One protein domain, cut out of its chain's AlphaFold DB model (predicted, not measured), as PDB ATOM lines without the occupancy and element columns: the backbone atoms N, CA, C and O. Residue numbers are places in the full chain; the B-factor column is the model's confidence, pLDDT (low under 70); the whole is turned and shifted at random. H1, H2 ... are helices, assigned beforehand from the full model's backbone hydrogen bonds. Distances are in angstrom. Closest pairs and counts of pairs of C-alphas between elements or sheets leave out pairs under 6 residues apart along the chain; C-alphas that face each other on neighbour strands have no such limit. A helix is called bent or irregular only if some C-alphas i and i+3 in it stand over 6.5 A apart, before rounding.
ATOM      1  N   PRO A  25      22.696 -46.433   8.419       92.88
ATOM      2  CA  PRO A  25      22.549 -46.076   7.008       92.88
ATOM      3  C   PRO A  25      23.922 -45.937   6.332       92.88
ATOM      4  O   PRO A  25      24.843 -45.343   6.895       92.88
ATOM      5  N   HIS A  26      24.053 -46.461   5.113       91.06
ATOM      6  CA  HIS A  26      25.312 -46.424   4.372       91.06
ATOM      7  C   HIS A  26      25.555 -45.034   3.760       91.06
ATOM      8  O   HIS A  26      24.637 -44.391   3.248       91.06
ATOM      9  N   VAL A  27      26.820 -44.587   3.750       90.00
ATOM     10  CA  VAL A  27      27.237 -43.323   3.115       90.00
ATOM     11  C   VAL A  27      26.998 -43.403   1.603       90.00
ATOM     12  O   VAL A  27      27.724 -44.132   0.933       90.00
ATOM     13  N   PRO A  28      26.057 -42.637   1.021       87.31
ATOM     14  CA  PRO A  28      25.674 -42.814  -0.374       87.31
ATOM     15  C   PRO A  28      26.848 -42.721  -1.351       87.31
ATOM     16  O   PRO A  28      27.784 -41.940  -1.162       87.31
ATOM     17  N   SER A  29      26.753 -43.452  -2.463       83.00
ATOM     18  CA  SER A  29      27.827 -43.557  -3.458       83.00
ATOM     19  C   SER A  29      28.185 -42.237  -4.150       83.00
ATOM     20  O   SER A  29      29.196 -42.168  -4.839       83.00
ATOM     21  N   TRP A  30      27.405 -41.169  -3.966       85.00
ATOM     22  CA  TRP A  30      27.738 -39.823  -4.437       85.00
ATOM     23  C   TRP A  30      28.613 -39.011  -3.455       85.00
ATOM     24  O   TRP A  30      29.085 -37.933  -3.816       85.00
ATOM     25  N   PHE A  31      28.920 -39.536  -2.261       79.69
ATOM     26  CA  PHE A  31      29.857 -38.968  -1.273       79.69
ATOM     27  C   PHE A  31      31.222 -39.700  -1.253       79.69
ATOM     28  O   PHE A  31      31.792 -39.964  -0.198       79.69
ATOM     29  N   VAL A  32      31.781 -40.039  -2.424       67.75
ATOM     30  CA  VAL A  32      33.023 -40.849  -2.549       67.75
ATOM     31  C   VAL A  32      34.275 -40.154  -1.996       67.75
ATOM     32  O   VAL A  32      35.202 -40.805  -1.522       67.75
ATOM     33  N   HIS A  33      34.346 -38.823  -2.069       71.25
ATOM     34  CA  HIS A  33      35.556 -38.082  -1.704       71.25
ATOM     35  C   HIS A  33      35.660 -37.909  -0.181       71.25
ATOM     36  O   HIS A  33      34.675 -37.573   0.476       71.25
ATOM     37  N   ALA A  34      36.857 -38.034   0.397       61.00
ATOM     38  CA  ALA A  34      37.055 -37.976   1.854       61.00
ATOM     39  C   ALA A  34      36.528 -36.681   2.519       61.00
ATOM     40  O   ALA A  34      35.997 -36.714   3.629       61.00
ATOM     41  N   SER A  35      36.630 -35.530   1.844       60.25
ATOM     42  CA  SER A  35      36.034 -34.268   2.312       60.25
ATOM     43  C   SER A  35      34.503 -34.310   2.302       60.25
ATOM     44  O   SER A  35      33.862 -33.802   3.221       60.25
ATOM     45  N   SER A  36      33.922 -34.965   1.297       80.00
ATOM     46  CA  SER A  36      32.478 -35.149   1.159       80.00
ATOM     47  C   SER A  36      31.918 -36.133   2.196       80.00
ATOM     48  O   SER A  36      30.832 -35.899   2.716       80.00
ATOM     49  N   GLN A  37      32.696 -37.136   2.619       86.06
ATOM     50  CA  GLN A  37      32.315 -38.048   3.706       86.06
ATOM     51  C   GLN A  37      32.256 -37.347   5.066       86.06
ATOM     52  O   GLN A  37      31.321 -37.554   5.831       86.06
ATOM     53  N   ARG A  38      33.213 -36.463   5.378       86.56
ATOM     54  CA  ARG A  38      33.158 -35.678   6.629       86.56
ATOM     55  C   ARG A  38      31.931 -34.774   6.679       86.56
ATOM     56  O   ARG A  38      31.300 -34.667   7.727       86.56
ATOM     57  N   LEU A  39      31.599 -34.144   5.550       88.12
ATOM     58  CA  LEU A  39      30.387 -33.340   5.428       88.12
ATOM     59  C   LEU A  39      29.136 -34.202   5.625       88.12
ATOM     60  O   LEU A  39      28.244 -33.795   6.363       88.12
ATOM     61  N   TYR A  40      29.105 -35.394   5.021       91.06
ATOM     62  CA  TYR A  40      28.029 -36.358   5.219       91.06
ATOM     63  C   TYR A  40      27.847 -36.698   6.697       91.06
ATOM     64  O   TYR A  40      26.762 -36.494   7.222       91.06
ATOM     65  N   PHE A  41      28.897 -37.132   7.399       89.94
ATOM     66  CA  PHE A  41      28.784 -37.506   8.812       89.94
ATOM     67  C   PHE A  41      28.337 -36.343   9.702       89.94
ATOM     68  O   PHE A  41      27.564 -36.550  10.636       89.94
ATOM     69  N   ALA A  42      28.783 -35.119   9.408       90.50
ATOM     70  CA  ALA A  42      28.325 -33.935  10.125       90.50
ATOM     71  C   ALA A  42      26.827 -33.679   9.886       90.50
ATOM     72  O   ALA A  42      26.077 -33.474  10.840       90.50
ATOM     73  N   LEU A  43      26.382 -33.734   8.627       92.12
ATOM     74  CA  LEU A  43      24.984 -33.525   8.254       92.12
ATOM     75  C   LEU A  43      24.078 -34.636   8.800       92.12
ATOM     76  O   LEU A  43      23.056 -34.337   9.411       92.12
ATOM     77  N   ALA A  44      24.476 -35.899   8.644       93.44
ATOM     78  CA  ALA A  44      23.794 -37.062   9.198       93.44
ATOM     79  C   ALA A  44      23.671 -36.948  10.721       93.44
ATOM     80  O   ALA A  44      22.585 -37.125  11.260       93.44
ATOM     81  N   GLY A  45      24.742 -36.553  11.419       92.31
ATOM     82  CA  GLY A  45      24.707 -36.305  12.861       92.31
ATOM     83  C   GLY A  45      23.687 -35.235  13.260       92.31
ATOM     84  O   GLY A  45      22.930 -35.436  14.207       92.31
ATOM     85  N   ILE A  46      23.611 -34.125  12.518       93.12
ATOM     86  CA  ILE A  46      22.606 -33.077  12.752       93.12
ATOM     87  C   ILE A  46      21.192 -33.617  12.510       93.12
ATOM     88  O   ILE A  46      20.316 -33.410  13.342       93.12
ATOM     89  N   ILE A  47      20.962 -34.332  11.408       95.38
ATOM     90  CA  ILE A  47      19.643 -34.883  11.068       95.38
ATOM     91  C   ILE A  47      19.191 -35.917  12.110       95.38
ATOM     92  O   ILE A  47      18.047 -35.869  12.557       95.38
ATOM     93  N   ARG A  48      20.093 -36.795  12.565       94.75
ATOM     94  CA  ARG A  48      19.839 -37.757  13.648       94.75
ATOM     95  C   ARG A  48      19.408 -37.058  14.938       94.75
ATOM     96  O   ARG A  48      18.453 -37.487  15.581       94.75
ATOM     97  N   LEU A  49      20.082 -35.961  15.300       91.00
ATOM     98  CA  LEU A  49      19.721 -35.141  16.461       91.00
ATOM     99  C   LEU A  49      18.355 -34.475  16.295       91.00
ATOM    100  O   LEU A  49      17.587 -34.438  17.253       91.00
ATOM    101  N   VAL A  50      18.042 -33.975  15.094       92.00
ATOM    102  CA  VAL A  50      16.711 -33.436  14.783       92.00
ATOM    103  C   VAL A  50      15.658 -34.521  14.992       92.00
ATOM    104  O   VAL A  50      14.719 -34.288  15.747       92.00
ATOM    105  N   GLY A  51      15.843 -35.714  14.422       91.50
ATOM    106  CA  GLY A  51      14.929 -36.848  14.590       91.50
ATOM    107  C   GLY A  51      14.696 -37.187  16.057       91.50
ATOM    108  O   GLY A  51      13.557 -37.158  16.523       91.50
ATOM    109  N   LEU A  52      15.774 -37.382  16.818       89.12
ATOM    110  CA  LEU A  52      15.698 -37.649  18.254       89.12
ATOM    111  C   LEU A  52      14.958 -36.535  19.014       89.12
ATOM    112  O   LEU A  52      14.115 -36.823  19.859       89.12
ATOM    113  N   SER A  53      15.216 -35.268  18.672       87.31
ATOM    114  CA  SER A  53      14.580 -34.121  19.330       87.31
ATOM    115  C   SER A  53      13.062 -34.053  19.132       87.31
ATOM    116  O   SER A  53      12.370 -33.482  19.971       87.31
ATOM    117  N   THR A  54      12.530 -34.651  18.058       87.62
ATOM    118  CA  THR A  54      11.081 -34.665  17.788       87.62
ATOM    119  C   THR A  54      10.294 -35.607  18.700       87.62
ATOM    120  O   THR A  54       9.094 -35.408  18.885       87.62
ATOM    121  N   VAL A  55      10.967 -36.593  19.306       83.38
ATOM    122  CA  VAL A  55      10.356 -37.614  20.180       83.38
ATOM    123  C   VAL A  55      10.859 -37.559  21.630       83.38
ATOM    124  O   VAL A  55      10.386 -38.311  22.487       83.38
ATOM    125  N   SER A  56      11.831 -36.687  21.922       79.38
ATOM    126  CA  SER A  56      12.419 -36.516  23.255       79.38
ATOM    127  C   SER A  56      11.795 -35.348  24.025       79.38
ATOM    128  O   SER A  56      11.648 -34.255  23.481       79.38
ATOM    129  N   GLY A  57      11.538 -35.526  25.323       67.75
ATOM    130  CA  GLY A  57      11.081 -34.459  26.224       67.75
ATOM    131  C   GLY A  57       9.561 -34.395  26.440       67.75
ATOM    132  O   GLY A  57       8.780 -35.076  25.788       67.75
ATOM    133  N   GLN A  58       9.125 -33.583  27.413       59.41
ATOM    134  CA  GLN A  58       7.716 -33.499  27.848       59.41
ATOM    135  C   GLN A  58       6.828 -32.579  26.986       59.41
ATOM    136  O   GLN A  58       5.619 -32.519  27.209       59.41
ATOM    137  N   GLY A  59       7.405 -31.875  26.011       58.19
ATOM    138  CA  GLY A  59       6.692 -30.971  25.110       58.19
ATOM    139  C   GLY A  59       7.579 -30.588  23.937       58.19
ATOM    140  O   GLY A  59       8.279 -29.578  23.991       58.19
ATOM    141  N   THR A  60       7.594 -31.417  22.897       56.81
ATOM    142  CA  THR A  60       8.291 -31.099  21.650       56.81
ATOM    143  C   THR A  60       7.481 -30.062  20.873       56.81
ATOM    144  O   THR A  60       6.261 -30.155  20.753       56.81
ATOM    145  N   SER A  61       8.148 -29.022  20.370       56.44
ATOM    146  CA  SER A  61       7.509 -27.987  19.545       56.44
ATOM    147  C   SER A  61       7.278 -28.440  18.099       56.44
ATOM    148  O   SER A  61       6.510 -27.804  17.381       56.44
ATOM    149  N   ALA A  62       7.933 -29.525  17.669       70.06
ATOM    150  CA  ALA A  62       7.857 -30.060  16.316       70.06
ATOM    151  C   ALA A  62       7.645 -31.582  16.336       70.06
ATOM    152  O   ALA A  62       8.392 -32.308  16.990       70.06
ATOM    153  N   SER A  63       6.638 -32.043  15.588       86.06
ATOM    154  CA  SER A  63       6.326 -33.463  15.397       86.06
ATOM    155  C   SER A  63       7.238 -34.095  14.341       86.06
ATOM    156  O   SER A  63       7.520 -33.468  13.313       86.06
ATOM    157  N   LEU A  64       7.631 -35.356  14.552       91.44
ATOM    158  CA  LEU A  64       8.358 -36.174  13.573       91.44
ATOM    159  C   LEU A  64       7.637 -36.197  12.215       91.44
ATOM    160  O   LEU A  64       8.277 -36.059  11.171       91.44
ATOM    161  N   SER A  65       6.303 -36.284  12.240       92.69
ATOM    162  CA  SER A  65       5.464 -36.351  11.040       92.69
ATOM    163  C   SER A  65       5.664 -35.164  10.096       92.69
ATOM    164  O   SER A  65       5.704 -35.355   8.887       92.69
ATOM    165  N   VAL A  66       5.891 -33.954  10.621       93.00
ATOM    166  CA  VAL A  66       6.084 -32.746   9.799       93.00
ATOM    167  C   VAL A  66       7.358 -32.846   8.960       93.00
ATOM    168  O   VAL A  66       7.354 -32.517   7.775       93.00
ATOM    169  N   PHE A  67       8.457 -33.315   9.557       94.38
ATOM    170  CA  PHE A  67       9.713 -33.507   8.828       94.38
ATOM    171  C   PHE A  67       9.595 -34.631   7.805       94.38
ATOM    172  O   PHE A  67      10.067 -34.479   6.674       94.38
ATOM    173  N   VAL A  68       8.938 -35.729   8.191       96.44
ATOM    174  CA  VAL A  68       8.662 -36.850   7.292       96.44
ATOM    175  C   VAL A  68       7.855 -36.375   6.091       96.44
ATOM    176  O   VAL A  68       8.294 -36.589   4.969       96.44
ATOM    177  N   ASP A  69       6.759 -35.644   6.288       95.75
ATOM    178  CA  ASP A  69       5.907 -35.156   5.201       95.75
ATOM    179  C   ASP A  69       6.651 -34.236   4.227       95.75
ATOM    180  O   ASP A  69       6.520 -34.384   3.010       95.75
ATOM    181  N   ILE A  70       7.474 -33.309   4.735       95.56
ATOM    182  CA  ILE A  70       8.255 -32.387   3.895       95.56
ATOM    183  C   ILE A  70       9.241 -33.149   3.003       95.56
ATOM    184  O   ILE A  70       9.349 -32.859   1.805       95.56
ATOM    185  N   LEU A  71       9.974 -34.105   3.579       96.75
ATOM    186  CA  LEU A  71      10.975 -34.886   2.852       96.75
ATOM    187  C   LEU A  71      10.309 -35.883   1.899       96.75
ATOM    188  O   LEU A  71      10.680 -35.964   0.727       96.75
ATOM    189  N   LEU A  72       9.274 -36.579   2.364       96.44
ATOM    190  CA  LEU A  72       8.524 -37.563   1.592       96.44
ATOM    191  C   LEU A  72       7.805 -36.923   0.401       96.44
ATOM    192  O   LEU A  72       7.720 -37.526  -0.666       96.44
ATOM    193  N   ASN A  73       7.381 -35.659   0.515       96.19
ATOM    194  CA  ASN A  73       6.830 -34.905  -0.610       96.19
ATOM    195  C   ASN A  73       7.821 -34.763  -1.785       96.19
ATOM    196  O   ASN A  73       7.395 -34.755  -2.939       96.19
ATOM    197  N   GLN A  74       9.137 -34.695  -1.541       94.12
ATOM    198  CA  GLN A  74      10.115 -34.670  -2.642       94.12
ATOM    199  C   GLN A  74      10.153 -36.001  -3.399       94.12
ATOM    200  O   GLN A  74      10.272 -36.006  -4.623       94.12
ATOM    201  N   PHE A  75       9.998 -37.118  -2.685       94.25
ATOM    202  CA  PHE A  75       9.905 -38.445  -3.286       94.25
ATOM    203  C   PHE A  75       8.584 -38.633  -4.049       94.25
ATOM    204  O   PHE A  75       8.595 -39.037  -5.210       94.25
ATOM    205  N   ARG A  76       7.451 -38.235  -3.454       94.12
ATOM    206  CA  ARG A  76       6.125 -38.287  -4.100       94.12
ATOM    207  C   ARG A  76       6.107 -37.548  -5.435       94.12
ATOM    208  O   ARG A  76       5.584 -38.068  -6.415       94.12
ATOM    209  N   ARG A  77       6.737 -36.369  -5.508       92.19
ATOM    210  CA  ARG A  77       6.863 -35.603  -6.761       92.19
ATOM    211  C   ARG A  77       7.557 -36.407  -7.861       92.19
ATOM    212  O   ARG A  77       7.082 -36.381  -8.993       92.19
ATOM    213  N   LEU A  78       8.623 -37.142  -7.536       91.31
ATOM    214  CA  LEU A  78       9.271 -38.051  -8.486       91.31
ATOM    215  C   LEU A  78       8.308 -39.165  -8.919       91.31
ATOM    216  O   LEU A  78       8.099 -39.336 -10.117       91.31
ATOM    217  N   SER A  79       7.683 -39.866  -7.967       89.19
ATOM    218  CA  SER A  79       6.758 -40.975  -8.257       89.19
ATOM    219  C   SER A  79       5.612 -40.541  -9.177       89.19
ATOM    220  O   SER A  79       5.348 -41.176 -10.195       89.19
ATOM    221  N   THR A  80       4.985 -39.394  -8.890       88.69
ATOM    222  CA  THR A  80       3.884 -38.852  -9.708       88.69
ATOM    223  C   THR A  80       4.307 -38.487 -11.130       88.69
ATOM    224  O   THR A  80       3.511 -38.591 -12.059       88.69
ATOM    225  N   GLU A  81       5.556 -38.066 -11.327       86.88
ATOM    226  CA  GLU A  81       6.066 -37.716 -12.652       86.88
ATOM    227  C   GLU A  81       6.422 -38.951 -13.483       86.88
ATOM    228  O   GLU A  81       6.250 -38.949 -14.704       86.88
ATOM    229  N   LEU A  82       6.884 -40.011 -12.821       84.12
ATOM    230  CA  LEU A  82       7.106 -41.309 -13.452       84.12
ATOM    231  C   LEU A  82       5.784 -41.962 -13.869       84.12
ATOM    232  O   LEU A  82       5.720 -42.554 -14.943       84.12
ATOM    233  N   LEU A  83       4.724 -41.776 -13.075       79.50
ATOM    234  CA  LEU A  83       3.376 -42.265 -13.375       79.50
ATOM    235  C   LEU A  83       2.683 -41.492 -14.514       79.50
ATOM    236  O   LEU A  83       1.743 -41.999 -15.124       79.50
ATOM    237  N   ALA A  84       3.108 -40.258 -14.806       78.25
ATOM    238  CA  ALA A  84       2.465 -39.431 -15.825       78.25
ATOM    239  C   ALA A  84       2.451 -40.142 -17.195       78.25
ATOM    240  O   ALA A  84       3.481 -40.642 -17.649       78.25
ATOM    241  N   GLU A  85       1.294 -40.145 -17.871       54.53
ATOM    242  CA  GLU A  85       1.020 -40.946 -19.083       54.53
ATOM    243  C   GLU A  85       2.064 -40.787 -20.207       54.53
ATOM    244  O   GLU A  85       2.311 -41.716 -20.980       54.53
ATOM    245  N   ASP A  86       2.730 -39.633 -20.284       54.88
ATOM    246  CA  ASP A  86       3.809 -39.381 -21.240       54.88
ATOM    247  C   ASP A  86       5.037 -40.280 -21.013       54.88
ATOM    248  O   ASP A  86       5.710 -40.667 -21.968       54.88
ATOM    249  N   THR A  87       5.352 -40.638 -19.769       56.50
ATOM    250  CA  THR A  87       6.511 -41.482 -19.438       56.50
ATOM    251  C   THR A  87       6.255 -42.939 -19.832       56.50
ATOM    252  O   THR A  87       7.137 -43.584 -20.401       56.50
ATOM    253  N   HIS A  88       5.025 -43.429 -19.643       53.88
ATOM    254  CA  HIS A  88       4.617 -44.778 -20.050       53.88
ATOM    255  C   HIS A  88       4.495 -44.921 -21.581       53.88
ATOM    256  O   HIS A  88       4.754 -45.991 -22.130       53.88
ATOM    257  N   ARG A  89       4.122 -43.847 -22.297       46.59
ATOM    258  CA  ARG A  89       3.978 -43.853 -23.769       46.59
ATOM    259  C   ARG A  89       5.269 -43.572 -24.535       46.59
ATOM    260  O   ARG A  89       5.417 -44.068 -25.648       46.59
ATOM    261  N   TYR A  90       6.177 -42.762 -23.987       55.25
ATOM    262  CA  TYR A  90       7.405 -42.338 -24.676       55.25
ATOM    263  C   TYR A  90       8.699 -42.899 -24.067       55.25
ATOM    264  O   TYR A  90       9.786 -42.584 -24.556       55.25
ATOM    265  N   GLY A  91       8.582 -43.729 -23.028       65.88
ATOM    266  CA  GLY A  91       9.689 -44.401 -22.363       65.88
ATOM    267  C   GLY A  91      10.408 -43.533 -21.326       65.88
ATOM    268  O   GLY A  91      10.600 -42.324 -21.495       65.88
ATOM    269  N   VAL A  92      10.890 -44.194 -20.269       67.75
ATOM    270  CA  VAL A  92      11.687 -43.623 -19.159       67.75
ATOM    271  C   VAL A  92      12.894 -42.814 -19.664       67.75
ATOM    272  O   VAL A  92      13.300 -41.814 -19.073       67.75
ATOM    273  N   GLN A  93      13.431 -43.201 -20.818       68.50
ATOM    274  CA  GLN A  93      14.539 -42.533 -21.484       68.50
ATOM    275  C   GLN A  93      14.217 -41.098 -21.926       68.50
ATOM    276  O   GLN A  93      15.002 -40.184 -21.667       68.50
ATOM    277  N   ARG A  94      13.059 -40.866 -22.558       70.12
ATOM    278  CA  ARG A  94      12.655 -39.521 -22.996       70.12
ATOM    279  C   ARG A  94      12.311 -38.638 -21.803       70.12
ATOM    280  O   ARG A  94      12.589 -37.439 -21.831       70.12
ATOM    281  N   TRP A  95      11.751 -39.233 -20.749       78.56
ATOM    282  CA  TRP A  95      11.512 -38.551 -19.482       78.56
ATOM    283  C   TRP A  95      12.812 -37.999 -18.893       78.56
ATOM    284  O   TRP A  95      12.894 -36.797 -18.659       78.56
ATOM    285  N   TYR A  96      13.857 -38.819 -18.760       73.44
ATOM    286  CA  TYR A  96      15.105 -38.367 -18.141       73.44
ATOM    287  C   TYR A  96      15.801 -37.237 -18.919       73.44
ATOM    288  O   TYR A  96      16.414 -36.355 -18.323       73.44
ATOM    289  N   THR A  97      15.679 -37.224 -20.253       70.62
ATOM    290  CA  THR A  97      16.240 -36.149 -21.093       70.62
ATOM    291  C   THR A  97      15.518 -34.802 -20.963       70.62
ATOM    292  O   THR A  97      16.018 -33.800 -21.477       70.62
ATOM    293  N   LYS A  98      14.364 -34.737 -20.281       75.50
ATOM    294  CA  LYS A  98      13.719 -33.461 -19.942       75.50
ATOM    295  C   LYS A  98      14.617 -32.684 -18.972       75.50
ATOM    296  O   LYS A  98      15.162 -33.255 -18.031       75.50
ATOM    297  N   SER A  99      14.726 -31.369 -19.171       65.19
ATOM    298  CA  SER A  99      15.745 -30.511 -18.543       65.19
ATOM    299  C   SER A  99      15.813 -30.515 -17.004       65.19
ATOM    300  O   SER A  99      16.800 -30.028 -16.468       65.19
ATOM    301  N   ASP A 100      14.813 -31.051 -16.295       80.94
ATOM    302  CA  ASP A 100      14.740 -31.050 -14.820       80.94
ATOM    303  C   ASP A 100      14.529 -32.450 -14.193       80.94
ATOM    304  O   ASP A 100      14.637 -32.627 -12.981       80.94
ATOM    305  N   SER A 101      14.269 -33.497 -14.984       82.69
ATOM    306  CA  SER A 101      13.896 -34.816 -14.440       82.69
ATOM    307  C   SER A 101      15.046 -35.492 -13.680       82.69
ATOM    308  O   SER A 101      14.841 -36.056 -12.604       82.69
ATOM    309  N   GLY A 102      16.291 -35.340 -14.148       84.56
ATOM    310  CA  GLY A 102      17.462 -35.825 -13.410       84.56
ATOM    311  C   GLY A 102      17.749 -35.062 -12.113       84.56
ATOM    312  O   GLY A 102      18.264 -35.637 -11.156       84.56
ATOM    313  N   GLN A 103      17.387 -33.779 -12.036       88.00
ATOM    314  CA  GLN A 103      17.490 -33.021 -10.790       88.00
ATOM    315  C   GLN A 103      16.476 -33.528  -9.762       88.00
ATOM    316  O   GLN A 103      16.844 -33.730  -8.606       88.00
ATOM    317  N   LYS A 104      15.239 -33.804 -10.182       89.94
ATOM    318  CA  LYS A 104      14.203 -34.375  -9.312       89.94
ATOM    319  C   LYS A 104      14.580 -35.752  -8.780       89.94
ATOM    320  O   LYS A 104      14.401 -35.997  -7.592       89.94
ATOM    321  N   LEU A 105      15.183 -36.602  -9.617       91.19
ATOM    322  CA  LEU A 105      15.713 -37.899  -9.189       91.19
ATOM    323  C   LEU A 105      16.723 -37.732  -8.045       91.19
ATOM    324  O   LEU A 105      16.544 -38.306  -6.976       91.19
ATOM    325  N   ARG A 106      17.733 -36.870  -8.215       91.06
ATOM    326  CA  ARG A 106      18.744 -36.621  -7.171       91.06
ATOM    327  C   ARG A 106      18.173 -35.946  -5.919       91.06
ATOM    328  O   ARG A 106      18.645 -36.220  -4.813       91.06
ATOM    329  N   GLN A 107      17.174 -35.074  -6.071       92.94
ATOM    330  CA  GLN A 107      16.462 -34.460  -4.943       92.94
ATOM    331  C   GLN A 107      15.702 -35.512  -4.131       92.94
ATOM    332  O   GLN A 107      15.812 -35.517  -2.906       92.94
ATOM    333  N   ALA A 108      15.002 -36.431  -4.799       94.94
ATOM    334  CA  ALA A 108      14.341 -37.558  -4.154       94.94
ATOM    335  C   ALA A 108      15.356 -38.473  -3.449       94.94
ATOM    336  O   ALA A 108      15.168 -38.772  -2.274       94.94
ATOM    337  N   SER A 109      16.478 -38.826  -4.093       94.81
ATOM    338  CA  SER A 109      17.547 -39.622  -3.461       94.81
ATOM    339  C   SER A 109      18.116 -38.954  -2.209       94.81
ATOM    340  O   SER A 109      18.347 -39.609  -1.195       94.81
ATOM    341  N   SER A 110      18.309 -37.633  -2.255       94.50
ATOM    342  CA  SER A 110      18.776 -36.863  -1.098       94.50
ATOM    343  C   SER A 110      17.733 -36.850   0.021       94.50
ATOM    344  O   SER A 110      18.089 -37.043   1.178       94.50
ATOM    345  N   ALA A 111      16.449 -36.680  -0.308       96.75
ATOM    346  CA  ALA A 111      15.367 -36.709   0.672       96.75
ATOM    347  C   ALA A 111      15.214 -38.090   1.331       96.75
ATOM    348  O   ALA A 111      15.054 -38.156   2.545       96.75
ATOM    349  N   VAL A 112      15.340 -39.178   0.564       97.44
ATOM    350  CA  VAL A 112      15.375 -40.559   1.079       97.44
ATOM    351  C   VAL A 112      16.541 -40.749   2.046       97.44
ATOM    352  O   VAL A 112      16.350 -41.220   3.161       97.44
ATOM    353  N   CYS A 113      17.739 -40.296   1.672       96.12
ATOM    354  CA  CYS A 113      18.899 -40.344   2.555       96.12
ATOM    355  C   CYS A 113      18.658 -39.572   3.867       96.12
ATOM    356  O   CYS A 113      18.944 -40.085   4.947       96.12
ATOM    357  N   MET A 114      18.060 -38.378   3.797       97.06
ATOM    358  CA  MET A 114      17.701 -37.604   4.989       97.06
ATOM    359  C   MET A 114      16.623 -38.289   5.839       97.06
ATOM    360  O   MET A 114      16.730 -38.256   7.060       97.06
ATOM    361  N   LEU A 115      15.611 -38.915   5.228       98.25
ATOM    362  CA  LEU A 115      14.584 -39.688   5.939       98.25
ATOM    363  C   LEU A 115      15.211 -40.850   6.709       98.25
ATOM    364  O   LEU A 115      14.926 -41.022   7.892       98.25
ATOM    365  N   ASN A 116      16.112 -41.598   6.075       97.81
ATOM    366  CA  ASN A 116      16.811 -42.705   6.721       97.81
ATOM    367  C   ASN A 116      17.628 -42.223   7.919       97.81
ATOM    368  O   ASN A 116      17.557 -42.819   8.988       97.81
ATOM    369  N   GLU A 117      18.368 -41.123   7.771       97.44
ATOM    370  CA  GLU A 117      19.154 -40.550   8.867       97.44
ATOM    371  C   GLU A 117      18.276 -39.980   9.990       97.44
ATOM    372  O   GLU A 117      18.617 -40.103  11.168       97.44
ATOM    373  N   LEU A 118      17.123 -39.401   9.647       97.25
ATOM    374  CA  LEU A 118      16.151 -38.872  10.606       97.25
ATOM    375  C   LEU A 118      15.583 -39.998  11.475       97.25
ATOM    376  O   LEU A 118      15.591 -39.891  12.700       97.25
ATOM    377  N   ILE A 119      15.141 -41.088  10.841       97.44
ATOM    378  CA  ILE A 119      14.581 -42.257  11.526       97.44
ATOM    379  C   ILE A 119      15.674 -43.016  12.289       97.44
ATOM    380  O   ILE A 119      15.475 -43.372  13.447       97.44
ATOM    381  N   TYR A 120      16.863 -43.192  11.708       96.75
ATOM    382  CA  TYR A 120      17.994 -43.819  12.399       96.75
ATOM    383  C   TYR A 120      18.456 -43.026  13.626       96.75
ATOM    384  O   TYR A 120      19.003 -43.601  14.572       96.75
ATOM    385  N   GLY A 121      18.193 -41.715  13.652       94.50
ATOM    386  CA  GLY A 121      18.388 -40.852  14.813       94.50
ATOM    387  C   GLY A 121      17.753 -41.384  16.097       94.50
ATOM    388  O   GLY A 121      18.296 -41.149  17.176       94.50
ATOM    389  N   LEU A 122      16.666 -42.150  15.956       92.50
ATOM    390  CA  LEU A 122      15.899 -42.764  17.039       92.50
ATOM    391  C   LEU A 122      16.525 -44.060  17.582       92.50
ATOM    392  O   LEU A 122      16.040 -44.598  18.570       92.50
ATOM    393  N   SER A 123      17.581 -44.584  16.950       91.88
ATOM    394  CA  SER A 123      18.235 -45.825  17.383       91.88
ATOM    395  C   SER A 123      19.057 -45.634  18.660       91.88
ATOM    396  O   SER A 123      19.669 -44.583  18.882       91.88
ATOM    397  N   ASP A 124      19.184 -46.703  19.449       87.12
ATOM    398  CA  ASP A 124      20.061 -46.729  20.626       87.12
ATOM    399  C   ASP A 124      21.526 -46.435  20.270       87.12
ATOM    400  O   ASP A 124      22.233 -45.749  21.015       87.12
ATOM    401  N   GLN A 125      21.989 -46.907  19.107       87.94
ATOM    402  CA  GLN A 125      23.342 -46.640  18.624       87.94
ATOM    403  C   GLN A 125      23.542 -45.143  18.358       87.94
ATOM    404  O   GLN A 125      24.504 -44.563  18.869       87.94
ATOM    405  N   SER A 126      22.621 -44.494  17.638       87.44
ATOM    406  CA  SER A 126      22.650 -43.044  17.407       87.44
ATOM    407  C   SER A 126      22.618 -42.254  18.721       87.44
ATOM    408  O   SER A 126      23.456 -41.370  18.941       87.44
ATOM    409  N   LEU A 127      21.719 -42.622  19.639       85.25
ATOM    410  CA  LEU A 127      21.614 -42.007  20.961       85.25
ATOM    411  C   LEU A 127      22.921 -42.143  21.753       85.25
ATOM    412  O   LEU A 127      23.381 -41.181  22.372       85.25
ATOM    413  N   SER A 128      23.560 -43.313  21.713       84.38
ATOM    414  CA  SER A 128      24.825 -43.547  22.410       84.38
ATOM    415  C   SER A 128      25.946 -42.637  21.896       84.38
ATOM    416  O   SER A 128      26.682 -42.056  22.699       84.38
ATOM    417  N   VAL A 129      26.038 -42.439  20.576       84.62
ATOM    418  CA  VAL A 129      27.016 -41.546  19.939       84.62
ATOM    419  C   VAL A 129      26.734 -40.091  20.315       84.62
ATOM    420  O   VAL A 129      27.648 -39.370  20.720       84.62
ATOM    421  N   CYS A 130      25.469 -39.677  20.252       79.12
ATOM    422  CA  CYS A 130      25.004 -38.360  20.685       79.12
ATOM    423  C   CYS A 130      25.424 -38.064  22.138       79.12
ATOM    424  O   CYS A 130      26.111 -37.073  22.407       79.12
ATOM    425  N   LEU A 131      25.119 -38.969  23.072       81.00
ATOM    426  CA  LEU A 131      25.484 -38.816  24.483       81.00
ATOM    427  C   LEU A 131      27.004 -38.757  24.691       81.00
ATOM    428  O   LEU A 131      27.482 -37.976  25.513       81.00
ATOM    429  N   GLN A 132      27.788 -39.545  23.950       81.56
ATOM    430  CA  GLN A 132      29.252 -39.477  24.023       81.56
ATOM    431  C   GLN A 132      29.799 -38.115  23.576       81.56
ATOM    432  O   GLN A 132      30.733 -37.608  24.199       81.56
ATOM    433  N   LEU A 133      29.230 -37.515  22.527       78.12
ATOM    434  CA  LEU A 133      29.647 -36.200  22.032       78.12
ATOM    435  C   LEU A 133      29.374 -35.096  23.063       78.12
ATOM    436  O   LEU A 133      30.279 -34.318  23.375       78.12
ATOM    437  N   PHE A 134      28.175 -35.069  23.650       76.31
ATOM    438  CA  PHE A 134      27.806 -34.063  24.655       76.31
ATOM    439  C   PHE A 134      28.517 -34.254  26.004       76.31
ATOM    440  O   PHE A 134      28.813 -33.283  26.700       76.31
ATOM    441  N   SER A 167      10.325 -40.472  24.797       60.06
ATOM    442  CA  SER A 167       9.157 -40.465  25.669       60.06
ATOM    443  C   SER A 167       8.530 -41.866  25.677       60.06
ATOM    444  O   SER A 167       8.042 -42.321  24.651       60.06
ATOM    445  N   GLU A 168       8.503 -42.544  26.831       61.06
ATOM    446  CA  GLU A 168       7.887 -43.880  27.007       61.06
ATOM    447  C   GLU A 168       6.344 -43.857  26.894       61.06
ATOM    448  O   GLU A 168       5.652 -44.778  27.324       61.06
ATOM    449  N   ARG A 169       5.770 -42.782  26.342       60.31
ATOM    450  CA  ARG A 169       4.335 -42.689  26.088       60.31
ATOM    451  C   ARG A 169       3.971 -43.617  24.935       60.31
ATOM    452  O   ARG A 169       4.630 -43.605  23.900       60.31
ATOM    453  N   MET A 170       2.886 -44.366  25.116       59.91
ATOM    454  CA  MET A 170       2.311 -45.260  24.105       59.91
ATOM    455  C   MET A 170       2.135 -44.546  22.752       59.91
ATOM    456  O   MET A 170       2.578 -45.057  21.729       59.91
ATOM    457  N   ASP A 171       1.642 -43.305  22.790       72.44
ATOM    458  CA  ASP A 171       1.420 -42.452  21.615       72.44
ATOM    459  C   ASP A 171       2.697 -42.235  20.779       72.44
ATOM    460  O   ASP A 171       2.654 -42.243  19.554       72.44
ATOM    461  N   THR A 172       3.868 -42.112  21.418       82.88
ATOM    462  CA  THR A 172       5.139 -41.852  20.718       82.88
ATOM    463  C   THR A 172       5.581 -43.046  19.871       82.88
ATOM    464  O   THR A 172       6.146 -42.863  18.793       82.88
ATOM    465  N   LYS A 173       5.322 -44.275  20.331       86.62
ATOM    466  CA  LYS A 173       5.648 -45.488  19.572       86.62
ATOM    467  C   LYS A 173       4.735 -45.627  18.353       86.62
ATOM    468  O   LYS A 173       5.226 -45.902  17.258       86.62
ATOM    469  N   ASP A 174       3.442 -45.389  18.536       89.25
ATOM    470  CA  ASP A 174       2.455 -45.452  17.457       89.25
ATOM    471  C   ASP A 174       2.725 -44.375  16.392       89.25
ATOM    472  O   ASP A 174       2.683 -44.669  15.195       89.25
ATOM    473  N   ASP A 175       3.126 -43.167  16.804       89.94
ATOM    474  CA  ASP A 175       3.542 -42.090  15.897       89.94
ATOM    475  C   ASP A 175       4.763 -42.483  15.045       89.94
ATOM    476  O   ASP A 175       4.804 -42.209  13.839       89.94
ATOM    477  N   ILE A 176       5.762 -43.148  15.644       93.88
ATOM    478  CA  ILE A 176       6.948 -43.643  14.925       93.88
ATOM    479  C   ILE A 176       6.547 -44.725  13.917       93.88
ATOM    480  O   ILE A 176       6.967 -44.660  12.759       93.88
ATOM    481  N   ILE A 177       5.714 -45.689  14.326       95.38
ATOM    482  CA  ILE A 177       5.206 -46.749  13.441       95.38
ATOM    483  C   ILE A 177       4.434 -46.135  12.270       95.38
ATOM    484  O   ILE A 177       4.659 -46.520  11.124       95.38
ATOM    485  N   HIS A 178       3.580 -45.142  12.525       95.19
ATOM    486  CA  HIS A 178       2.830 -44.440  11.485       95.19
ATOM    487  C   HIS A 178       3.751 -43.690  10.508       95.19
ATOM    488  O   HIS A 178       3.562 -43.759   9.288       95.19
ATOM    489  N   CYS A 179       4.774 -42.995  11.017       96.81
ATOM    490  CA  CYS A 179       5.768 -42.315  10.185       96.81
ATOM    491  C   CYS A 179       6.535 -43.307   9.300       96.81
ATOM    492  O   CYS A 179       6.642 -43.095   8.093       96.81
ATOM    493  N   ILE A 180       7.019 -44.409   9.878       97.75
ATOM    494  CA  ILE A 180       7.719 -45.467   9.138       97.75
ATOM    495  C   ILE A 180       6.797 -46.102   8.098       97.75
ATOM    496  O   ILE A 180       7.206 -46.259   6.953       97.75
ATOM    497  N   GLY A 181       5.547 -46.404   8.454       97.38
ATOM    498  CA  GLY A 181       4.561 -46.951   7.525       97.38
ATOM    499  C   GLY A 181       4.294 -46.021   6.341       97.38
ATOM    500  O   GLY A 181       4.247 -46.479   5.203       97.38
ATOM    501  N   SER A 182       4.209 -44.710   6.588       97.06
ATOM    502  CA  SER A 182       4.034 -43.698   5.537       97.06
ATOM    503  C   SER A 182       5.226 -43.650   4.578       97.06
ATOM    504  O   SER A 182       5.037 -43.578   3.365       97.06
ATOM    505  N   ILE A 183       6.455 -43.716   5.104       98.06
ATOM    506  CA  ILE A 183       7.670 -43.727   4.277       98.06
ATOM    507  C   ILE A 183       7.765 -45.037   3.495       98.06
ATOM    508  O   ILE A 183       7.998 -45.016   2.289       98.06
ATOM    509  N   LEU A 184       7.565 -46.173   4.169       97.56
ATOM    510  CA  LEU A 184       7.663 -47.491   3.560       97.56
ATOM    511  C   LEU A 184       6.644 -47.654   2.435       97.56
ATOM    512  O   LEU A 184       7.006 -48.160   1.380       97.56
ATOM    513  N   HIS A 185       5.408 -47.191   2.630       95.44
ATOM    514  CA  HIS A 185       4.377 -47.220   1.595       95.44
ATOM    515  C   HIS A 185       4.861 -46.559   0.296       95.44
ATOM    516  O   HIS A 185       4.752 -47.157  -0.768       95.44
ATOM    517  N   GLU A 186       5.463 -45.371   0.384       95.19
ATOM    518  CA  GLU A 186       6.044 -44.699  -0.784       95.19
ATOM    519  C   GLU A 186       7.292 -45.417  -1.305       95.19
ATOM    520  O   GLU A 186       7.514 -45.488  -2.510       95.19
ATOM    521  N   TYR A 187       8.118 -45.996  -0.428       96.31
ATOM    522  CA  TYR A 187       9.281 -46.760  -0.882       96.31
ATOM    523  C   TYR A 187       8.880 -48.005  -1.659       96.31
ATOM    524  O   TYR A 187       9.689 -48.483  -2.441       96.31
ATOM    525  N   MET A 188       7.670 -48.536  -1.476       93.31
ATOM    526  CA  MET A 188       7.167 -49.687  -2.227       93.31
ATOM    527  C   MET A 188       6.536 -49.314  -3.579       93.31
ATOM    528  O   MET A 188       6.133 -50.217  -4.311       93.31
ATOM    529  N   SER A 189       6.477 -48.028  -3.942       90.75
ATOM    530  CA  SER A 189       5.923 -47.558  -5.218       90.75
ATOM    531  C   SER A 189       6.673 -48.171  -6.420       90.75
ATOM    532  O   SER A 189       7.892 -47.983  -6.546       90.75
ATOM    533  N   PRO A 190       5.994 -48.940  -7.298       86.00
ATOM    534  CA  PRO A 190       6.648 -49.743  -8.335       86.00
ATOM    535  C   PRO A 190       7.361 -48.892  -9.391       86.00
ATOM    536  O   PRO A 190       8.397 -49.301  -9.914       86.00
ATOM    537  N   GLU A 191       6.885 -47.668  -9.634       86.25
ATOM    538  CA  GLU A 191       7.379 -46.781 -10.692       86.25
ATOM    539  C   GLU A 191       8.871 -46.461 -10.530       86.25
ATOM    540  O   GLU A 191       9.589 -46.263 -11.510       86.25
ATOM    541  N   VAL A 192       9.353 -46.420  -9.285       88.38
ATOM    542  CA  VAL A 192      10.755 -46.135  -8.959       88.38
ATOM    543  C   VAL A 192      11.629 -47.391  -9.073       88.38
ATOM    544  O   VAL A 192      12.805 -47.308  -9.447       88.38
ATOM    545  N   TRP A 193      11.070 -48.566  -8.782       88.56
ATOM    546  CA  TRP A 193      11.790 -49.842  -8.845       88.56
ATOM    547  C   TRP A 193      11.976 -50.373 -10.263       88.56
ATOM    548  O   TRP A 193      12.931 -51.128 -10.483       88.56
ATOM    549  N   ASP A 194      11.110 -49.956 -11.186       83.25
ATOM    550  CA  ASP A 194      11.142 -50.324 -12.605       83.25
ATOM    551  C   ASP A 194      12.074 -49.427 -13.439       83.25
ATOM    552  O   ASP A 194      12.316 -49.683 -14.622       83.25
ATOM    553  N   LEU A 195      12.659 -48.390 -12.827       85.12
ATOM    554  CA  LEU A 195      13.718 -47.609 -13.457       85.12
ATOM    555  C   LEU A 195      14.944 -48.493 -13.755       85.12
ATOM    556  O   LEU A 195      15.357 -49.297 -12.912       85.12
ATOM    557  N   PRO A 196      15.585 -48.326 -14.926       82.75
ATOM    558  CA  PRO A 196      16.680 -49.189 -15.328       82.75
ATOM    559  C   PRO A 196      17.943 -48.886 -14.516       82.75
ATOM    560  O   PRO A 196      18.394 -47.744 -14.404       82.75
ATOM    561  N   THR A 197      18.551 -49.937 -13.977       82.88
ATOM    562  CA  THR A 197      19.775 -49.850 -13.165       82.88
ATOM    563  C   THR A 197      21.036 -50.123 -13.973       82.88
ATOM    564  O   THR A 197      22.132 -49.782 -13.537       82.88
ATOM    565  N   MET A 212      25.441 -42.410 -18.895       80.12
ATOM    566  CA  MET A 212      25.845 -43.360 -17.840       80.12
ATOM    567  C   MET A 212      25.505 -42.912 -16.410       80.12
ATOM    568  O   MET A 212      25.330 -43.744 -15.521       80.12
ATOM    569  N   HIS A 213      25.423 -41.603 -16.164       83.12
ATOM    570  CA  HIS A 213      25.079 -41.071 -14.847       83.12
ATOM    571  C   HIS A 213      23.612 -41.335 -14.462       83.12
ATOM    572  O   HIS A 213      23.318 -41.384 -13.277       83.12
ATOM    573  N   PHE A 214      22.710 -41.580 -15.421       85.19
ATOM    574  CA  PHE A 214      21.316 -41.931 -15.134       85.19
ATOM    575  C   PHE A 214      21.194 -43.270 -14.397       85.19
ATOM    576  O   PHE A 214      20.522 -43.365 -13.370       85.19
ATOM    577  N   PHE A 215      21.893 -44.294 -14.890       86.62
ATOM    578  CA  PHE A 215      21.924 -45.615 -14.261       86.62
ATOM    579  C   PHE A 215      22.546 -45.551 -12.863       86.62
ATOM    580  O   PHE A 215      22.083 -46.225 -11.943       86.62
ATOM    581  N   ARG A 216      23.560 -44.691 -12.681       88.25
ATOM    582  CA  ARG A 216      24.173 -44.434 -11.370       88.25
ATOM    583  C   ARG A 216      23.192 -43.772 -10.409       88.25
ATOM    584  O   ARG A 216      23.039 -44.272  -9.302       88.25
ATOM    585  N   ASP A 217      22.515 -42.706 -10.832       89.44
ATOM    586  CA  ASP A 217      21.546 -41.981 -10.002       89.44
ATOM    587  C   ASP A 217      20.374 -42.900  -9.596       89.44
ATOM    588  O   ASP A 217      19.972 -42.911  -8.433       89.44
ATOM    589  N   THR A 218      19.892 -43.737 -10.522       90.50
ATOM    590  CA  THR A 218      18.826 -44.726 -10.274       90.50
ATOM    591  C   THR A 218      19.272 -45.825  -9.314       90.50
ATOM    592  O   THR A 218      18.591 -46.113  -8.331       90.50
ATOM    593  N   THR A 219      20.440 -46.426  -9.562       92.12
ATOM    594  CA  THR A 219      21.001 -47.464  -8.686       92.12
ATOM    595  C   THR A 219      21.216 -46.922  -7.279       92.12
ATOM    596  O   THR A 219      20.931 -47.599  -6.294       92.12
ATOM    597  N   ALA A 220      21.692 -45.682  -7.178       92.19
ATOM    598  CA  ALA A 220      21.959 -45.058  -5.902       92.19
ATOM    599  C   ALA A 220      20.660 -44.700  -5.153       92.19
ATOM    600  O   ALA A 220      20.625 -44.884  -3.941       92.19
ATOM    601  N   LEU A 221      19.584 -44.286  -5.845       94.75
ATOM    602  CA  LEU A 221      18.245 -44.152  -5.249       94.75
ATOM    603  C   LEU A 221      17.745 -45.490  -4.686       94.75
ATOM    604  O   LEU A 221      17.371 -45.560  -3.519       94.75
ATOM    605  N   GLN A 222      17.788 -46.555  -5.491       95.50
ATOM    606  CA  GLN A 222      17.348 -47.885  -5.060       95.50
ATOM    607  C   GLN A 222      18.163 -48.394  -3.862       95.50
ATOM    608  O   GLN A 222      17.585 -48.961  -2.938       95.50
ATOM    609  N   GLN A 223      19.478 -48.142  -3.823       95.50
ATOM    610  CA  GLN A 223      20.310 -48.484  -2.665       95.50
ATOM    611  C   GLN A 223      19.836 -47.766  -1.396       95.50
ATOM    612  O   GLN A 223      19.597 -48.425  -0.389       95.50
ATOM    613  N   VAL A 224      19.667 -46.439  -1.431       96.19
ATOM    614  CA  VAL A 224      19.257 -45.708  -0.222       96.19
ATOM    615  C   VAL A 224      17.831 -46.061   0.208       96.19
ATOM    616  O   VAL A 224      17.540 -46.055   1.398       96.19
ATOM    617  N   MET A 225      16.939 -46.435  -0.713       97.56
ATOM    618  CA  MET A 225      15.618 -46.958  -0.348       97.56
ATOM    619  C   MET A 225      15.725 -48.299   0.390       97.56
ATOM    620  O   MET A 225      15.074 -48.475   1.419       97.56
ATOM    621  N   LEU A 226      16.576 -49.219  -0.088       97.44
ATOM    622  CA  LEU A 226      16.855 -50.487   0.599       97.44
ATOM    623  C   LEU A 226      17.436 -50.240   1.996       97.44
ATOM    624  O   LEU A 226      16.941 -50.810   2.967       97.44
ATOM    625  N   ASP A 227      18.419 -49.345   2.112       97.06
ATOM    626  CA  ASP A 227      19.013 -48.979   3.402       97.06
ATOM    627  C   ASP A 227      17.949 -48.480   4.387       97.06
ATOM    628  O   ASP A 227      17.982 -48.830   5.567       97.06
ATOM    629  N   GLY A 228      16.971 -47.711   3.900       97.69
ATOM    630  CA  GLY A 228      15.847 -47.231   4.699       97.69
ATOM    631  C   GLY A 228      14.994 -48.358   5.273       97.69
ATOM    632  O   GLY A 228      14.689 -48.338   6.462       97.69
ATOM    633  N   ILE A 229      14.697 -49.394   4.483       98.12
ATOM    634  CA  ILE A 229      13.992 -50.594   4.969       98.12
ATOM    635  C   ILE A 229      14.774 -51.246   6.118       98.12
ATOM    636  O   ILE A 229      14.192 -51.609   7.142       98.12
ATOM    637  N   GLY A 230      16.100 -51.352   5.982       97.62
ATOM    638  CA  GLY A 230      16.966 -51.867   7.045       97.62
ATOM    639  C   GLY A 230      16.935 -50.996   8.303       97.62
ATOM    640  O   GLY A 230      16.779 -51.517   9.406       97.62
ATOM    641  N   VAL A 231      17.000 -49.672   8.145       98.06
ATOM    642  CA  VAL A 231      16.865 -48.705   9.248       98.06
ATOM    643  C   VAL A 231      15.531 -48.869   9.973       98.06
ATOM    644  O   VAL A 231      15.508 -48.899  11.201       98.06
ATOM    645  N   PHE A 232      14.424 -49.023   9.247       97.94
ATOM    646  CA  PHE A 232      13.107 -49.233   9.848       97.94
ATOM    647  C   PHE A 232      13.072 -50.507  10.694       97.94
ATOM    648  O   PHE A 232      12.519 -50.500  11.792       97.94
ATOM    649  N   GLY A 233      13.718 -51.576  10.223       96.50
ATOM    650  CA  GLY A 233      13.890 -52.803  10.993       96.50
ATOM    651  C   GLY A 233      14.738 -52.632  12.252       96.50
ATOM    652  O   GLY A 233      14.389 -53.190  13.288       96.50
ATOM    653  N   ILE A 234      15.805 -51.826  12.204       95.81
ATOM    654  CA  ILE A 234      16.613 -51.495  13.391       95.81
ATOM    655  C   ILE A 234      15.760 -50.774  14.440       95.81
ATOM    656  O   ILE A 234      15.844 -51.108  15.618       95.81
ATOM    657  N   ILE A 235      14.943 -49.802  14.019       95.44
ATOM    658  CA  ILE A 235      14.131 -48.988  14.936       95.44
ATOM    659  C   ILE A 235      12.961 -49.773  15.528       95.44
ATOM    660  O   ILE A 235      12.683 -49.649  16.718       95.44
ATOM    661  N   LEU A 236      12.261 -50.563  14.714       94.94
ATOM    662  CA  LEU A 236      11.047 -51.257  15.148       94.94
ATOM    663  C   LEU A 236      11.314 -52.654  15.718       94.94
ATOM    664  O   LEU A 236      10.479 -53.185  16.448       94.94
ATOM    665  N   GLY A 237      12.442 -53.284  15.382       93.88
ATOM    666  CA  GLY A 237      12.729 -54.661  15.781       93.88
ATOM    667  C   GLY A 237      11.586 -55.606  15.400       93.88
ATOM    668  O   GLY A 237      11.175 -55.678  14.241       93.88
ATOM    669  N   GLN A 238      11.022 -56.293  16.394       92.19
ATOM    670  CA  GLN A 238       9.879 -57.193  16.204       92.19
ATOM    671  C   GLN A 238       8.602 -56.470  15.760       92.19
ATOM    672  O   GLN A 238       7.778 -57.062  15.060       92.19
ATOM    673  N   ASP A 239       8.407 -55.201  16.130       93.19
ATOM    674  CA  ASP A 239       7.212 -54.442  15.743       93.19
ATOM    675  C   ASP A 239       7.138 -54.225  14.225       93.19
ATOM    676  O   ASP A 239       6.053 -54.010  13.688       93.19
ATOM    677  N   PHE A 240       8.261 -54.357  13.508       94.88
ATOM    678  CA  PHE A 240       8.290 -54.309  12.048       94.88
ATOM    679  C   PHE A 240       7.428 -55.423  11.429       94.88
ATOM    680  O   PHE A 240       6.673 -55.186  10.485       94.88
ATOM    681  N   ALA A 241       7.493 -56.637  11.984       91.69
ATOM    682  CA  ALA A 241       6.657 -57.753  11.546       91.69
ATOM    683  C   ALA A 241       5.203 -57.590  12.017       91.69
ATOM    684  O   ALA A 241       4.287 -57.745  11.212       91.69
ATOM    685  N   HIS A 242       4.989 -57.195  13.279       91.06
ATOM    686  CA  HIS A 242       3.643 -56.981  13.836       91.06
ATOM    687  C   HIS A 242       2.860 -55.873  13.116       91.06
ATOM    688  O   HIS A 242       1.637 -55.941  13.034       91.06
ATOM    689  N   SER A 243       3.559 -54.886  12.549       92.19
ATOM    690  CA  SER A 243       2.965 -53.802  11.755       92.19
ATOM    691  C   SER A 243       2.706 -54.191  10.290       92.19
ATOM    692  O   SER A 243       2.265 -53.363   9.499       92.19
ATOM    693  N   GLY A 244       3.002 -55.436   9.891       91.06
ATOM    694  CA  GLY A 244       2.804 -55.935   8.525       91.06
ATOM    695  C   GLY A 244       3.850 -55.463   7.505       91.06
ATOM    696  O   GLY A 244       3.769 -55.820   6.331       91.06
ATOM    697  N   PHE A 245       4.868 -54.710   7.928       94.94
ATOM    698  CA  PHE A 245       5.897 -54.158   7.036       94.94
ATOM    699  C   PHE A 245       6.806 -55.234   6.437       94.94
ATOM    700  O   PHE A 245       7.359 -55.052   5.348       94.94
ATOM    701  N   MET A 246       6.911 -56.380   7.114       92.31
ATOM    702  CA  MET A 246       7.628 -57.553   6.620       92.31
ATOM    703  C   MET A 246       7.057 -58.071   5.301       92.31
ATOM    704  O   MET A 246       7.808 -58.282   4.353       92.31
ATOM    705  N   HIS A 247       5.733 -58.217   5.222       86.94
ATOM    706  CA  HIS A 247       5.051 -58.737   4.039       86.94
ATOM    707  C   HIS A 247       5.340 -57.877   2.798       86.94
ATOM    708  O   HIS A 247       5.654 -58.405   1.733       86.94
ATOM    709  N   SER A 248       5.314 -56.550   2.948       84.94
ATOM    710  CA  SER A 248       5.586 -55.613   1.851       84.94
ATOM    711  C   SER A 248       7.059 -55.593   1.427       84.94
ATOM    712  O   SER A 248       7.362 -55.434   0.248       84.94
TER     713      SER A 248
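What this domain is: This is residues 25 to 134, 167 to 197 and 212 to 248 of the 362 residues of an uncharacterized protein of Hordeum vulgare subsp. vulgare (UniProt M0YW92). Four helices, H2, H4, H8 and H6, stand side by side as an up-and-down bundle, each running against the one before it in the chain. H1 crosses one side of the bundle steeply, packing on H4 with residues 44 to 52, and H5 lies beyond it; H3 lies at the opposite end from H5, and short H9 and H10 lie beside H6 and H8. The printed part has 178 residues with ten named helices, H1 to H10 in chain order, and no named strand: the class is all helix. It is compact, with a radius of gyration of the C-alphas of 17.0 A and spans of 53 by 39 by 28 A.

How they stand to each other: Start at H1, residues 34 to 55, which touches H4, residues 101 to 120, at a steep tilt of 58 degrees; look at the closest C-alphas, Gly 51 and Leu 118, 4.6 A apart. H2, residues 64 to 83, is the hub, touching five helices, and has a kink of 34 degrees near residue 74. H2 touches H4 at a shallow tilt of 30 degrees, opposite ways, closest at C-alphas Phe 75 and Ala 108, 4.6 A. H3, residues 85 to 96, touches H2 with closest C-alphas Val 92 and Leu 82, 7.7 A, and is irregular: C-alphas 89 and 92 are 9.0 A apart. H5, residues 124 to 134, only just touches H1, with 3 pairs of C-alphas within 8 A, closest Ser 126 and Arg 48, 7.1 A. H6, residues 170 to 187, touches H2 the same way at 16 degrees, a shallow tilt, closest at C-alphas Cys 179 and Ser 65, 6.0 A. H7, residues 190 to 193, touches H2 at C-alphas Glu 191 and Leu 82, 6.1 A. H8, residues 212 to 236, touches H4 the same way at a shallow tilt of 20 degrees, closest at C-alphas Leu 221 and Ser 109, 4.9 A; H2 and H8 are apart. H9, residues 239 to 242, and H6 are near each other, as are H8 and H10, residues 245 to 248. Every O i to N i+4 pair is within hydrogen-bond range in H4, H5 and H8; the figures are 17 of 18 in H1, 13 of 16 in H2, 5 of 8 in H3 and 13 of 14 in H6, while H7, H9 and H10 are too short for one.

Where its parts are: Find C-alpha 34 at (37.055, -37.976, 1.854); H1 runs 32.4 A from there. H2 spans 28.1 A, H4 28.6 A and H6 26.0 A. H8 runs 37.0 A from C-alpha 212 at (25.845, -43.360, -17.840), and H10 ends at C-alpha 248, (5.586, -55.613, 1.851).

The domain as a whole: The farthest C-alphas, Arg 89 and Phe 134, are 54.8 A apart. Residues 135 to 166 and 198 to 211 are not printed; the C-alpha gaps are 19.7 A and 10.0 A. Of the links printed whole, none is long. Mean pLDDT of the printed part is 86.2; 22 residues are under 70, among them 57 to 61 and 85 to 93.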